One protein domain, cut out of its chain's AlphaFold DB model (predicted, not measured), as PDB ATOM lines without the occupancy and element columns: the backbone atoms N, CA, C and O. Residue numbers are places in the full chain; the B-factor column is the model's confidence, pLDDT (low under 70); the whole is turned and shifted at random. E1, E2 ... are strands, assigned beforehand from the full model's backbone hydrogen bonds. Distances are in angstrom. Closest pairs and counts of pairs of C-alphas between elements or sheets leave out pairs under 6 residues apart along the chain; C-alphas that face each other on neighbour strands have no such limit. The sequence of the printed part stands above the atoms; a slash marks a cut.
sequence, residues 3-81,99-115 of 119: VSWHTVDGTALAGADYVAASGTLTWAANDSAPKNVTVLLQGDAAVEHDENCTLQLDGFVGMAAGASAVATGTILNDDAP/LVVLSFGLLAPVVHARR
ATOM      1  N   VAL A   3     160.540 130.056 218.623       92.38
ATOM      2  CA  VAL A   3     161.497 130.408 217.572       92.38
ATOM      3  C   VAL A   3     160.741 130.572 216.259       92.38
ATOM      4  O   VAL A   3     159.848 129.777 215.950       92.38
ATOM      5  N   SER A   4     161.062 131.617 215.513       93.81
ATOM      6  CA  SER A   4     160.576 131.813 214.151       93.81
ATOM      7  C   SER A   4     161.431 131.018 213.176       93.81
ATOM      8  O   SER A   4     162.593 130.716 213.448       93.81
ATOM      9  N   TRP A   5     160.849 130.640 212.048       94.81
ATOM     10  CA  TRP A   5     161.572 129.949 210.997       94.81
ATOM     11  C   TRP A   5     161.082 130.359 209.621       94.81
ATOM     12  O   TRP A   5     159.916 130.721 209.442       94.81
ATOM     13  N   HIS A   6     161.969 130.244 208.642       96.38
ATOM     14  CA  HIS A   6     161.639 130.429 207.239       96.38
ATOM     15  C   HIS A   6     162.563 129.598 206.346       96.38
ATOM     16  O   HIS A   6     163.691 129.270 206.716       96.38
ATOM     17  N   THR A   7     162.065 129.221 205.173       97.25
ATOM     18  CA  THR A   7     162.865 128.578 204.130       97.25
ATOM     19  C   THR A   7     163.700 129.607 203.377       97.25
ATOM     20  O   THR A   7     163.222 130.708 203.105       97.25
ATOM     21  N   VAL A   8     164.912 129.225 202.998       96.81
ATOM     22  CA  VAL A   8     165.831 130.024 202.189       96.81
ATOM     23  C   VAL A   8     166.366 129.166 201.055       96.81
ATOM     24  O   VAL A   8     166.740 128.006 201.266       96.81
ATOM     25  N   ASP A   9     166.415 129.764 199.871       97.50
ATOM     26  CA  ASP A   9     166.921 129.128 198.662       97.50
ATOM     27  C   ASP A   9     168.364 128.647 198.842       97.50
ATOM     28  O   ASP A   9     169.187 129.270 199.521       97.50
ATOM     29  N   GLY A  10     168.653 127.513 198.218       94.81
ATOM     30  CA  GLY A  10     170.008 127.016 198.028       94.81
ATOM     31  C   GLY A  10     170.255 126.873 196.537       94.81
ATOM     32  O   GLY A  10     170.231 127.859 195.804       94.81
ATOM     33  N   THR A  11     170.470 125.642 196.081       94.62
ATOM     34  CA  THR A  11     170.359 125.344 194.645       94.62
ATOM     35  C   THR A  11     168.911 125.119 194.219       94.62
ATOM     36  O   THR A  11     168.605 125.400 193.073       94.62
ATOM     37  N   ALA A  12     168.037 124.700 195.143       93.56
ATOM     38  CA  ALA A  12     166.592 124.674 194.943       93.56
ATOM     39  C   ALA A  12     166.005 126.070 195.188       93.56
ATOM     40  O   ALA A  12     166.331 126.709 196.199       93.56
ATOM     41  N   LEU A  13     165.110 126.507 194.305       94.31
ATOM     42  CA  LEU A  13     164.486 127.825 194.283       94.31
ATOM     43  C   LEU A  13     162.996 127.775 194.642       94.31
ATOM     44  O   LEU A  13     162.207 127.008 194.081       94.31
ATOM     45  N   ALA A  14     162.570 128.666 195.536       94.12
ATOM     46  CA  ALA A  14     161.159 128.821 195.853       94.12
ATOM     47  C   ALA A  14     160.324 129.169 194.604       94.12
ATOM     48  O   ALA A  14     160.665 130.067 193.834       94.12
ATOM     49  N   GLY A  15     159.188 128.495 194.427       90.38
ATOM     50  CA  GLY A  15     158.288 128.678 193.285       90.38
ATOM     51  C   GLY A  15     158.584 127.768 192.087       90.38
ATOM     52  O   GLY A  15     157.677 127.548 191.280       90.38
ATOM     53  N   ALA A  16     159.805 127.233 191.989       88.12
ATOM     54  CA  ALA A  16     160.185 126.207 191.016       88.12
ATOM     55  C   ALA A  16     160.230 124.819 191.672       88.12
ATOM     56  O   ALA A  16     159.556 123.899 191.225       88.12
ATOM     57  N   ASP A  17     160.935 124.730 192.799       90.62
ATOM     58  CA  ASP A  17     161.386 123.480 193.414       90.62
ATOM     59  C   ASP A  17     160.650 123.130 194.706       90.62
ATOM     60  O   ASP A  17     160.472 121.969 195.099       90.62
ATOM     61  N   TYR A  18     160.221 124.170 195.412       93.69
ATOM     62  CA  TYR A  18     159.480 124.077 196.656       93.69
ATOM     63  C   TYR A  18     158.660 125.347 196.885       93.69
ATOM     64  O   TYR A  18     158.938 126.410 196.337       93.69
ATOM     65  N   VAL A  19     157.637 125.253 197.729       94.69
ATOM     66  CA  VAL A  19     156.847 126.414 198.142       94.69
ATOM     67  C   VAL A  19     157.529 127.066 199.339       94.69
ATOM     68  O   VAL A  19     157.680 126.424 200.382       94.69
ATOM     69  N   ALA A  20     157.901 128.345 199.210       95.62
ATOM     70  CA  ALA A  20     158.433 129.117 200.329       95.62
ATOM     71  C   ALA A  20     157.485 129.048 201.534       95.62
ATOM     72  O   ALA A  20     156.281 129.285 201.416       95.62
ATOM     73  N   ALA A  21     158.040 128.736 202.700       95.56
ATOM     74  CA  ALA A  21     157.281 128.543 203.922       95.56
ATOM     75  C   ALA A  21     157.960 129.248 205.097       95.56
ATOM     76  O   ALA A  21     159.182 129.369 205.163       95.56
ATOM     77  N   SER A  22     157.151 129.720 206.040       96.56
ATOM     78  CA  SER A  22     157.623 130.328 207.281       96.56
ATOM     79  C   SER A  22     156.618 130.108 208.403       96.56
ATOM     80  O   SER A  22     155.459 129.752 208.159       96.56
ATOM     81  N   GLY A  23     157.050 130.313 209.642       95.12
ATOM     82  CA  GLY A  23     156.171 130.217 210.796       95.12
ATOM     83  C   GLY A  23     156.893 130.396 212.120       95.12
ATOM     84  O   GLY A  23     158.016 130.887 212.193       95.12
ATOM     85  N   THR A  24     156.228 129.966 213.189       93.75
ATOM     86  CA  THR A  24     156.775 129.991 214.545       93.75
ATOM     87  C   THR A  24     156.547 128.641 215.203       93.75
ATOM     88  O   THR A  24     155.445 128.095 215.160       93.75
ATOM     89  N   LEU A  25     157.588 128.098 215.825       92.62
ATOM     90  CA  LEU A  25     157.498 126.924 216.682       92.62
ATOM     91  C   LEU A  25     157.398 127.386 218.133       92.62
ATOM     92  O   LEU A  25     158.170 128.236 218.578       92.62
ATOM     93  N   THR A  26     156.450 126.823 218.877       92.12
ATOM     94  CA  THR A  26     156.213 127.173 220.281       92.12
ATOM     95  C   THR A  26     156.236 125.942 221.168       92.12
ATOM     96  O   THR A  26     155.585 124.939 220.871       92.12
ATOM     97  N   TRP A  27     156.918 126.061 222.301       91.88
ATOM     98  CA  TRP A  27     156.950 125.070 223.371       91.88
ATOM     99  C   TRP A  27     156.284 125.647 224.614       91.88
ATOM    100  O   TRP A  27     156.588 126.777 225.029       91.88
ATOM    101  N   ALA A  28     155.386 124.858 225.207       93.38
ATOM    102  CA  ALA A  28     154.833 125.147 226.522       93.38
ATOM    103  C   ALA A  28     155.936 125.101 227.595       93.38
ATOM    104  O   ALA A  28     157.054 124.641 227.348       93.38
ATOM    105  N   ALA A  29     155.640 125.594 228.799       87.56
ATOM    106  CA  ALA A  29     156.558 125.426 229.922       87.56
ATOM    107  C   ALA A  29     156.868 123.931 230.117       87.56
ATOM    108  O   ALA A  29     155.957 123.106 230.084       87.56
ATOM    109  N   ASN A  30     158.152 123.604 230.280       86.50
ATOM    110  CA  ASN A  30     158.657 122.235 230.447       86.50
ATOM    111  C   ASN A  30     158.436 121.288 229.245       86.50
ATOM    112  O   ASN A  30     158.733 120.102 229.366       86.50
ATOM    113  N   ASP A  31     157.978 121.784 228.090       88.88
ATOM    114  CA  ASP A  31     157.950 121.016 226.841       88.88
ATOM    115  C   ASP A  31     159.329 121.074 226.168       88.88
ATOM    116  O   ASP A  31     159.827 122.147 225.826       88.88
ATOM    117  N   SER A  32     159.939 119.909 225.971       85.50
ATOM    118  CA  SER A  32     161.192 119.731 225.230       85.50
ATOM    119  C   SER A  32     161.029 118.777 224.045       85.50
ATOM    120  O   SER A  32     162.020 118.272 223.516       85.50
ATOM    121  N   ALA A  33     159.788 118.458 223.670       89.00
ATOM    122  CA  ALA A  33     159.514 117.544 222.581       89.00
ATOM    123  C   ALA A  33     159.913 118.168 221.237       89.00
ATOM    124  O   ALA A  33     159.764 119.383 221.037       89.00
ATOM    125  N   PRO A  34     160.367 117.341 220.285       86.38
ATOM    126  CA  PRO A  34     160.541 117.769 218.916       86.38
ATOM    127  C   PRO A  34     159.318 118.454 218.320       86.38
ATOM    128  O   PRO A  34     158.183 118.029 218.550       86.38
ATOM    129  N   LYS A  35     159.555 119.500 217.525       87.81
ATOM    130  CA  LYS A  35     158.532 120.094 216.656       87.81
ATOM    131  C   LYS A  35     158.906 119.851 215.209       87.81
ATOM    132  O   LYS A  35     160.081 119.727 214.881       87.81
ATOM    133  N   ASN A  36     157.894 119.784 214.362       87.75
ATOM    134  CA  ASN A  36     158.056 119.393 212.976       87.75
ATOM    135  C   ASN A  36     157.656 120.551 212.072       87.75
ATOM    136  O   ASN A  36     156.695 121.262 212.365       87.75
ATOM    137  N   VAL A  37     158.391 120.720 210.976       88.69
ATOM    138  CA  VAL A  37     158.059 121.663 209.908       88.69
ATOM    139  C   VAL A  37     157.837 120.868 208.630       88.69
ATOM    140  O   VAL A  37     158.595 119.948 208.329       88.69
ATOM    141  N   THR A  38     156.798 121.219 207.880       89.94
ATOM    142  CA  THR A  38     156.522 120.634 206.569       89.94
ATOM    143  C   THR A  38     156.731 121.700 205.505       89.94
ATOM    144  O   THR A  38     156.152 122.780 205.590       89.94
ATOM    145  N   VAL A  39     157.547 121.377 204.506       89.50
ATOM    146  CA  VAL A  39     157.770 122.194 203.310       89.50
ATOM    147  C   VAL A  39     157.222 121.412 202.121       89.50
ATOM    148  O   VAL A  39     157.509 120.223 201.980       89.50
ATOM    149  N   LEU A  40     156.390 122.057 201.304       90.19
ATOM    150  CA  LEU A  40     155.827 121.443 200.102       90.19
ATOM    151  C   LEU A  40     156.843 121.532 198.967       90.19
ATOM    152  O   LEU A  40     157.393 122.604 198.728       90.19
ATOM    153  N   LEU A  41     157.067 120.423 198.266       90.50
ATOM    154  CA  LEU A  41     157.921 120.386 197.080       90.50
ATOM    155  C   LEU A  41     157.080 120.630 195.828       90.50
ATOM    156  O   LEU A  41     155.930 120.190 195.758       90.50
ATOM    157  N   GLN A  42     157.663 121.307 194.849       86.44
ATOM    158  CA  GLN A  42     157.113 121.427 193.507       86.44
ATOM    159  C   GLN A  42     157.918 120.485 192.615       86.44
ATOM    160  O   GLN A  42     159.128 120.619 192.500       86.44
ATOM    161  N   GLY A  43     157.256 119.452 192.098       80.75
ATOM    162  CA  GLY A  43     157.878 118.487 191.196       80.75
ATOM    163  C   GLY A  43     157.461 118.751 189.759       80.75
ATOM    164  O   GLY A  43     156.318 119.147 189.515       80.75
ATOM    165  N   ASP A  44     158.364 118.470 188.829       79.81
ATOM    166  CA  ASP A  44     158.062 118.389 187.408       79.81
ATOM    167  C   ASP A  44     158.600 117.073 186.809       79.81
ATOM    168  O   ASP A  44     158.599 116.054 187.501       79.81
ATOM    169  N   ALA A  45     158.888 117.053 185.506       79.00
ATOM    170  CA  ALA A  45     159.392 115.879 184.792       79.00
ATOM    171  C   ALA A  45     160.763 116.115 184.129       79.00
ATOM    172  O   ALA A  45     161.223 115.277 183.341       79.00
ATOM    173  N   ALA A  46     161.373 117.280 184.357       79.81
ATOM    174  CA  ALA A  46     162.672 117.640 183.825       79.81
ATOM    175  C   ALA A  46     163.763 116.896 184.597       79.81
ATOM    176  O   ALA A  46     163.713 116.752 185.809       79.81
ATOM    177  N   VAL A  47     164.772 116.391 183.884       83.62
ATOM    178  CA  VAL A  47     165.907 115.749 184.552       83.62
ATOM    179  C   VAL A  47     166.802 116.826 185.139       83.62
ATOM    180  O   VAL A  47     167.433 117.577 184.394       83.62
ATOM    181  N   GLU A  48     166.897 116.834 186.461       85.25
ATOM    182  CA  GLU A  48     167.672 117.808 187.223       85.25
ATOM    183  C   GLU A  48     168.754 117.124 188.075       85.25
ATOM    184  O   GLU A  48     168.868 115.894 188.142       85.25
ATOM    185  N   HIS A  49     169.618 117.923 188.700       89.69
ATOM    186  CA  HIS A  49     170.516 117.425 189.742       89.69
ATOM    187  C   HIS A  49     169.792 117.385 191.091       89.69
ATOM    188  O   HIS A  49     168.735 117.977 191.243       89.69
ATOM    189  N   ASP A  50     170.367 116.702 192.083       89.44
ATOM    190  CA  ASP A  50     169.909 116.871 193.462       89.44
ATOM    191  C   ASP A  50     170.156 118.314 193.903       89.44
ATOM    192  O   ASP A  50     171.236 118.876 193.687       89.44
ATOM    193  N   GLU A  51     169.176 118.889 194.584       90.94
ATOM    194  CA  GLU A  51     169.209 120.281 194.998       90.94
ATOM    195  C   GLU A  51     169.051 120.422 196.506       90.94
ATOM    196  O   GLU A  51     168.702 119.477 197.209       90.94
ATOM    197  N   ASN A  52     169.315 121.607 197.046       90.81
ATOM    198  CA  ASN A  52     169.086 121.877 198.457       90.81
ATOM    199  C   ASN A  52     168.400 123.218 198.684       90.81
ATOM    200  O   ASN A  52     168.617 124.174 197.945       90.81
ATOM    201  N   CYS A  53     167.627 123.271 199.759       93.25
ATOM    202  CA  CYS A  53     167.166 124.495 200.392       93.25
ATOM    203  C   CYS A  53     167.540 124.441 201.876       93.25
ATOM    204  O   CYS A  53     167.841 123.380 202.434       93.25
ATOM    205  N   THR A  54     167.501 125.582 202.551       93.88
ATOM    206  CA  THR A  54     167.740 125.645 203.994       93.88
ATOM    207  C   THR A  54     166.508 126.130 204.736       93.88
ATOM    208  O   THR A  54     165.652 126.812 204.186       93.88
ATOM    209  N   LEU A  55     166.408 125.755 206.002       93.62
ATOM    210  CA  LEU A  55     165.478 126.307 206.967       93.62
ATOM    211  C   LEU A  55     166.298 127.085 207.988       93.62
ATOM    212  O   LEU A  55     167.161 126.514 208.657       93.62
ATOM    213  N   GLN A  56     166.041 128.381 208.087       93.12
ATOM    214  CA  GLN A  56     166.687 129.264 209.046       93.12
ATOM    215  C   GLN A  56     165.784 129.461 210.257       93.12
ATOM    216  O   GLN A  56     164.569 129.581 210.118       93.12
ATOM    217  N   LEU A  57     166.393 129.466 211.439       92.06
ATOM    218  CA  LEU A  57     165.762 129.735 212.720       92.06
ATOM    219  C   LEU A  57     166.188 131.119 213.210       92.06
ATOM    220  O   LEU A  57     167.379 131.412 213.329       92.06
ATOM    221  N   ASP A  58     165.210 131.947 213.550       90.19
ATOM    222  CA  ASP A  58     165.399 133.322 213.996       90.19
ATOM    223  C   ASP A  58     164.392 133.686 215.102       90.19
ATOM    224  O   ASP A  58     163.581 132.866 215.532       90.19
ATOM    225  N   GLY A  59     164.477 134.903 215.647       88.12
ATOM    226  CA  GLY A  59     163.471 135.395 216.599       88.12
ATOM    227  C   GLY A  59     163.302 134.533 217.860       88.12
ATOM    228  O   GLY A  59     162.180 134.307 218.307       88.12
ATOM    229  N   PHE A  60     164.397 134.021 218.429       89.62
ATOM    230  CA  PHE A  60     164.373 133.177 219.629       89.62
ATOM    231  C   PHE A  60     163.795 133.931 220.843       89.62
ATOM    232  O   PHE A  60     164.314 134.968 221.255       89.62
ATOM    233  N   VAL A  61     162.743 133.383 221.463       89.44
ATOM    234  CA  VAL A  61     162.074 133.944 222.648       89.44
ATOM    235  C   VAL A  61     162.089 132.945 223.803       89.44
ATOM    236  O   VAL A  61     161.504 131.858 223.733       89.44
ATOM    237  N   GLY A  62     162.712 133.340 224.914       84.50
ATOM    238  CA  GLY A  62     162.818 132.507 226.117       84.50
ATOM    239  C   GLY A  62     163.751 131.303 225.954       84.50
ATOM    240  O   GLY A  62     163.678 130.380 226.755       84.50
ATOM    241  N   MET A  63     164.600 131.309 224.924       81.31
ATOM    242  CA  MET A  63     165.647 130.321 224.664       81.31
ATOM    243  C   MET A  63     166.852 131.012 224.009       81.31
ATOM    244  O   MET A  63     166.697 132.075 223.409       81.31
ATOM    245  N   ALA A  64     168.042 130.425 224.124       78.12
ATOM    246  CA  ALA A  64     169.218 130.891 223.394       78.12
ATOM    247  C   ALA A  64     169.218 130.328 221.965       78.12
ATOM    248  O   ALA A  64     168.721 129.223 221.736       78.12
ATOM    249  N   ALA A  65     169.819 131.058 221.022       71.50
ATOM    250  CA  ALA A  65     170.142 130.497 219.718       71.50
ATOM    251  C   ALA A  65     171.080 129.293 219.919       71.50
ATOM    252  O   ALA A  65     172.148 129.421 220.521       71.50
ATOM    253  N   GLY A  66     170.648 128.109 219.481       66.25
ATOM    254  CA  GLY A  66     171.473 126.903 219.526       66.25
ATOM    255  C   GLY A  66     172.624 126.965 218.516       66.25
ATOM    256  O   GLY A  66     172.633 127.801 217.617       66.25
ATOM    257  N   ALA A  67     173.574 126.029 218.617       60.56
ATOM    258  CA  ALA A  67     174.732 125.942 217.714       60.56
ATOM    259  C   ALA A  67     174.370 125.697 216.231       60.56
ATOM    260  O   ALA A  67     175.227 125.819 215.361       60.56
ATOM    261  N   SER A  68     173.116 125.345 215.934       65.75
ATOM    262  CA  SER A  68     172.622 125.119 214.577       65.75
ATOM    263  C   SER A  68     171.296 125.856 214.390       65.75
ATOM    264  O   SER A  68     170.223 125.324 214.663       65.75
ATOM    265  N   ALA A  69     171.382 127.121 213.976       83.25
ATOM    266  CA  ALA A  69     170.229 127.935 213.584       83.25
ATOM    267  C   ALA A  69     169.828 127.708 212.114       83.25
ATOM    268  O   ALA A  69     168.944 128.383 211.603       83.25
ATOM    269  N   VAL A  70     170.493 126.781 211.423       88.12
ATOM    270  CA  VAL A  70     170.251 126.464 210.017       88.12
ATOM    271  C   VAL A  70     170.162 124.953 209.877       88.12
ATOM    272  O   VAL A  70     171.043 124.235 210.345       88.12
ATOM    273  N   ALA A  71     169.110 124.480 209.220       87.12
ATOM    274  CA  ALA A  71     168.963 123.094 208.802       87.12
ATOM    275  C   ALA A  71     168.955 123.030 207.273       87.12
ATOM    276  O   ALA A  71     168.257 123.808 206.630       87.12
ATOM    277  N   THR A  72     169.704 122.102 206.685       89.12
ATOM    278  CA  THR A  72     169.715 121.894 205.231       89.12
ATOM    279  C   THR A  72     168.804 120.729 204.871       89.12
ATOM    280  O   THR A  72     168.919 119.649 205.453       89.12
ATOM    281  N   GLY A  73     167.910 120.946 203.911       88.69
ATOM    282  CA  GLY A  73     167.114 119.905 203.275       88.69
ATOM    283  C   GLY A  73     167.617 119.657 201.859       88.69
ATOM    284  O   GLY A  73     167.738 120.597 201.079       88.69
ATOM    285  N   THR A  74     167.897 118.398 201.528       89.94
ATOM    286  CA  THR A  74     168.197 117.987 200.151       89.94
ATOM    287  C   THR A  74     166.926 117.488 199.488       89.94
ATOM    288  O   THR A  74     166.217 116.647 200.051       89.94
ATOM    289  N   ILE A  75     166.672 117.992 198.290       88.06
ATOM    290  CA  ILE A  75     165.647 117.536 197.378       88.06
ATOM    291  C   ILE A  75     166.316 116.630 196.346       88.06
ATOM    292  O   ILE A  75     167.098 117.084 195.516       88.06
ATOM    293  N   LEU A  76     166.039 115.334 196.441       88.81
ATOM    294  CA  LEU A  76     166.596 114.355 195.513       88.81
ATOM    295  C   LEU A  76     165.809 114.337 194.201       88.81
ATOM    296  O   LEU A  76     164.578 114.224 194.249       88.81
ATOM    297  N   ASN A  77     166.533 114.375 193.082       85.62
ATOM    298  CA  ASN A  77     165.979 114.211 191.745       85.62
ATOM    299  C   ASN A  77     165.457 112.775 191.564       85.62
ATOM    300  O   ASN A  77     166.134 111.792 191.891       85.62
ATOM    301  N   ASP A  78     164.248 112.647 191.028       83.25
ATOM    302  CA  ASP A  78     163.635 111.370 190.668       83.25
ATOM    303  C   ASP A  78     163.236 111.284 189.185       83.25
ATOM    304  O   ASP A  78     162.610 110.311 188.735       83.25
ATOM    305  N   ASP A  79     163.681 112.261 188.402       82.81
ATOM    306  CA  ASP A  79     163.501 112.301 186.971       82.81
ATOM    307  C   ASP A  79     164.613 111.579 186.215       82.81
ATOM    308  O   ASP A  79     165.788 111.531 186.581       82.81
ATOM    309  N   ALA A  80     164.193 110.969 185.117       79.12
ATOM    310  CA  ALA A  80     164.981 110.142 184.229       79.12
ATOM    311  C   ALA A  80     164.682 110.557 182.786       79.12
ATOM    312  O   ALA A  80     163.540 110.946 182.501       79.12
ATOM    313  N   PRO A  81     165.670 110.446 181.878       75.69
ATOM    314  CA  PRO A  81     165.471 110.751 180.471       75.69
ATOM    315  C   PRO A  81     164.283 109.967 179.905       75.69
ATOM    316  O   PRO A  81     164.048 108.831 180.339       75.69
ATOM    317  N   LEU A  99     154.201 111.966 201.168       38.28
ATOM    318  CA  LEU A  99     154.228 113.003 202.240       38.28
ATOM    319  C   LEU A  99     155.628 113.077 202.908       38.28
ATOM    320  O   LEU A  99     156.211 112.028 203.182       38.28
ATOM    321  N   VAL A 100     156.140 114.273 203.247       42.19
ATOM    322  CA  VAL A 100     157.393 114.464 204.024       42.19
ATOM    323  C   VAL A 100     157.102 115.028 205.425       42.19
ATOM    324  O   VAL A 100     156.371 116.007 205.573       42.19
ATOM    325  N   VAL A 101     157.707 114.429 206.459       39.91
ATOM    326  CA  VAL A 101     157.641 114.861 207.869       39.91
ATOM    327  C   VAL A 101     159.067 115.108 208.369       39.91
ATOM    328  O   VAL A 101     159.853 114.167 208.453       39.91
ATOM    329  N   LEU A 102     159.414 116.354 208.706       39.59
ATOM    330  CA  LEU A 102     160.713 116.689 209.308       39.59
ATOM    331  C   LEU A 102     160.569 116.722 210.828       39.59
ATOM    332  O   LEU A 102     159.716 117.457 211.311       39.59
ATOM    333  N   SER A 103     161.394 115.982 211.573       36.62
ATOM    334  CA  SER A 103     161.371 115.970 213.046       36.62
ATOM    335  C   SER A 103     162.603 116.636 213.653       36.62
ATOM    336  O   SER A 103     163.718 116.288 213.277       36.62
ATOM    337  N   PHE A 104     162.428 117.555 214.613       42.31
ATOM    338  CA  PHE A 104     163.548 118.300 215.217       42.31
ATOM    339  C   PHE A 104     163.788 117.965 216.691       42.31
ATOM    340  O   PHE A 104     163.050 118.432 217.543       42.31
ATOM    341  N   GLY A 105     164.858 117.240 217.024       41.75
ATOM    342  CA  GLY A 105     165.372 117.131 218.401       41.75
ATOM    343  C   GLY A 105     166.483 118.148 218.701       41.75
ATOM    344  O   GLY A 105     167.107 118.669 217.783       41.75
ATOM    345  N   LEU A 106     166.771 118.390 219.988       40.94
ATOM    346  CA  LEU A 106     167.754 119.378 220.488       40.94
ATOM    347  C   LEU A 106     169.223 119.127 220.052       40.94
ATOM    348  O   LEU A 106     170.116 119.873 220.434       40.94
ATOM    349  N   LEU A 107     169.506 118.105 219.244       38.47
ATOM    350  CA  LEU A 107     170.839 117.789 218.729       38.47
ATOM    351  C   LEU A 107     170.725 117.416 217.241       38.47
ATOM    352  O   LEU A 107     170.402 116.281 216.919       38.47
ATOM    353  N   ALA A 108     170.973 118.405 216.374       37.50
ATOM    354  CA  ALA A 108     171.194 118.328 214.921       37.50
ATOM    355  C   ALA A 108     170.163 117.536 214.065       37.50
ATOM    356  O   ALA A 108     170.209 116.308 214.009       37.50
ATOM    357  N   PRO A 109     169.296 118.218 213.294       44.31
ATOM    358  CA  PRO A 109     168.445 117.587 212.287       44.31
ATOM    359  C   PRO A 109     169.181 117.480 210.935       44.31
ATOM    360  O   PRO A 109     169.525 118.486 210.322       44.31
ATOM    361  N   VAL A 110     169.390 116.259 210.440       41.88
ATOM    362  CA  VAL A 110     169.662 115.989 209.017       41.88
ATOM    363  C   VAL A 110     168.416 115.326 208.456       41.88
ATOM    364  O   VAL A 110     167.967 114.318 209.005       41.88
ATOM    365  N   VAL A 111     167.851 115.870 207.376       50.16
ATOM    366  CA  VAL A 111     166.689 115.259 206.723       50.16
ATOM    367  C   VAL A 111     166.906 115.130 205.221       50.16
ATOM    368  O   VAL A 111     167.343 116.064 204.557       50.16
ATOM    369  N   HIS A 112     166.582 113.948 204.700       41.84
ATOM    370  CA  HIS A 112     166.590 113.633 203.278       41.84
ATOM    371  C   HIS A 112     165.141 113.650 202.777       41.84
ATOM    372  O   HIS A 112     164.309 112.917 203.314       41.84
ATOM    373  N   ALA A 113     164.837 114.460 201.763       49.19
ATOM    374  CA  ALA A 113     163.543 114.468 201.090       49.19
ATOM    375  C   ALA A 113     163.712 113.965 199.645       49.19
ATOM    376  O   ALA A 113     164.714 114.237 198.989       49.19
ATOM    377  N   ARG A 114     162.741 113.203 199.140       48.81
ATOM    378  CA  ARG A 114     162.666 112.825 197.720       48.81
ATOM    379  C   ARG A 114     161.484 113.557 197.102       48.81
ATOM    380  O   ARG A 114     160.391 113.464 197.668       48.81
ATOM    381  N   ARG A 115     161.682 114.236 195.964       51.41
ATOM    382  CA  ARG A 115     160.565 114.508 195.050       51.41
ATOM    383  C   ARG A 115     160.075 113.147 194.547       51.41
ATOM    384  O   ARG A 115     160.843 112.185 194.460       51.41
TER     385      ARG A 115
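What this domain is: This is residues 3 to 81 and 99 to 115 of the 119 residues of the protein "Calx-beta domain-containing protein" of Acidovorax delafieldii 2AN (UniProt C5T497). Picture a long, narrow, loosely closed barrel: the five-stranded sheet E2, E1, E4, E5, E7 curls like part of a barrel, and the short pair E3 and E6 fills the gap between its edge strands E2 and E7. Loops extend the barrel at both ends into a rod spanning 52 by 21 by 19 A. The printed part has 96 residues, with seven named strands, E1 to E7 in chain order, and no named helix; it is all strand, though the strands hold 40 of the 96 residues. The larger sheet is mixed, the smaller antiparallel; the whole is only just compact, close to loose, with a radius of gyration of the C-alphas of 14.5 A.

Where its parts are: Find C-alpha 3 at (161.497, 130.408, 217.572); from there E1 runs 19.7 A to residue 9. E2 is residues 22 to 26, and E3 is residues 35 to 37. E4, residues 51 to 61, is the longest at 31.7 A, and E5, residues 70 to 76, measures 19.2 A. Past the cut come E6, residues 102 to 104, and E7, residues 111 to 114, ending at C-alpha 114 at (162.666, 112.825, 197.720).

How they stand to each other: Look first at E1, antiparallel to E2 in a hairpin, with N 5 and O 23 2.8 A apart, and antiparallel to E4, with N 4 and O 58 2.8 A apart. E4 and E5 form a hairpin, N 53 and O 73 being 3.0 A apart. E7 is parallel to E5 at 26 degrees, with N 113 and O 74 3.1 A apart. E3 and E6 are antiparallel, with N 104 and O 35 3.2 A apart. The closest C-alphas of E2 and E3 are Leu 25 and Lys 35, 6.9 A; of E6 and E7, Leu 102 and Val 111, 6.7 A.

The domain as a whole: The farthest C-alphas, those of Ala 29 and Pro 81, are 52.3 A apart. Residues 82 to 98 are not printed, and C-alphas 81 and 99 are 24.6 A apart. The links E1 to E2 and E3 to E4 are long. Look for pLDDT under 70 at residues 66 to 68 and 99 to 115.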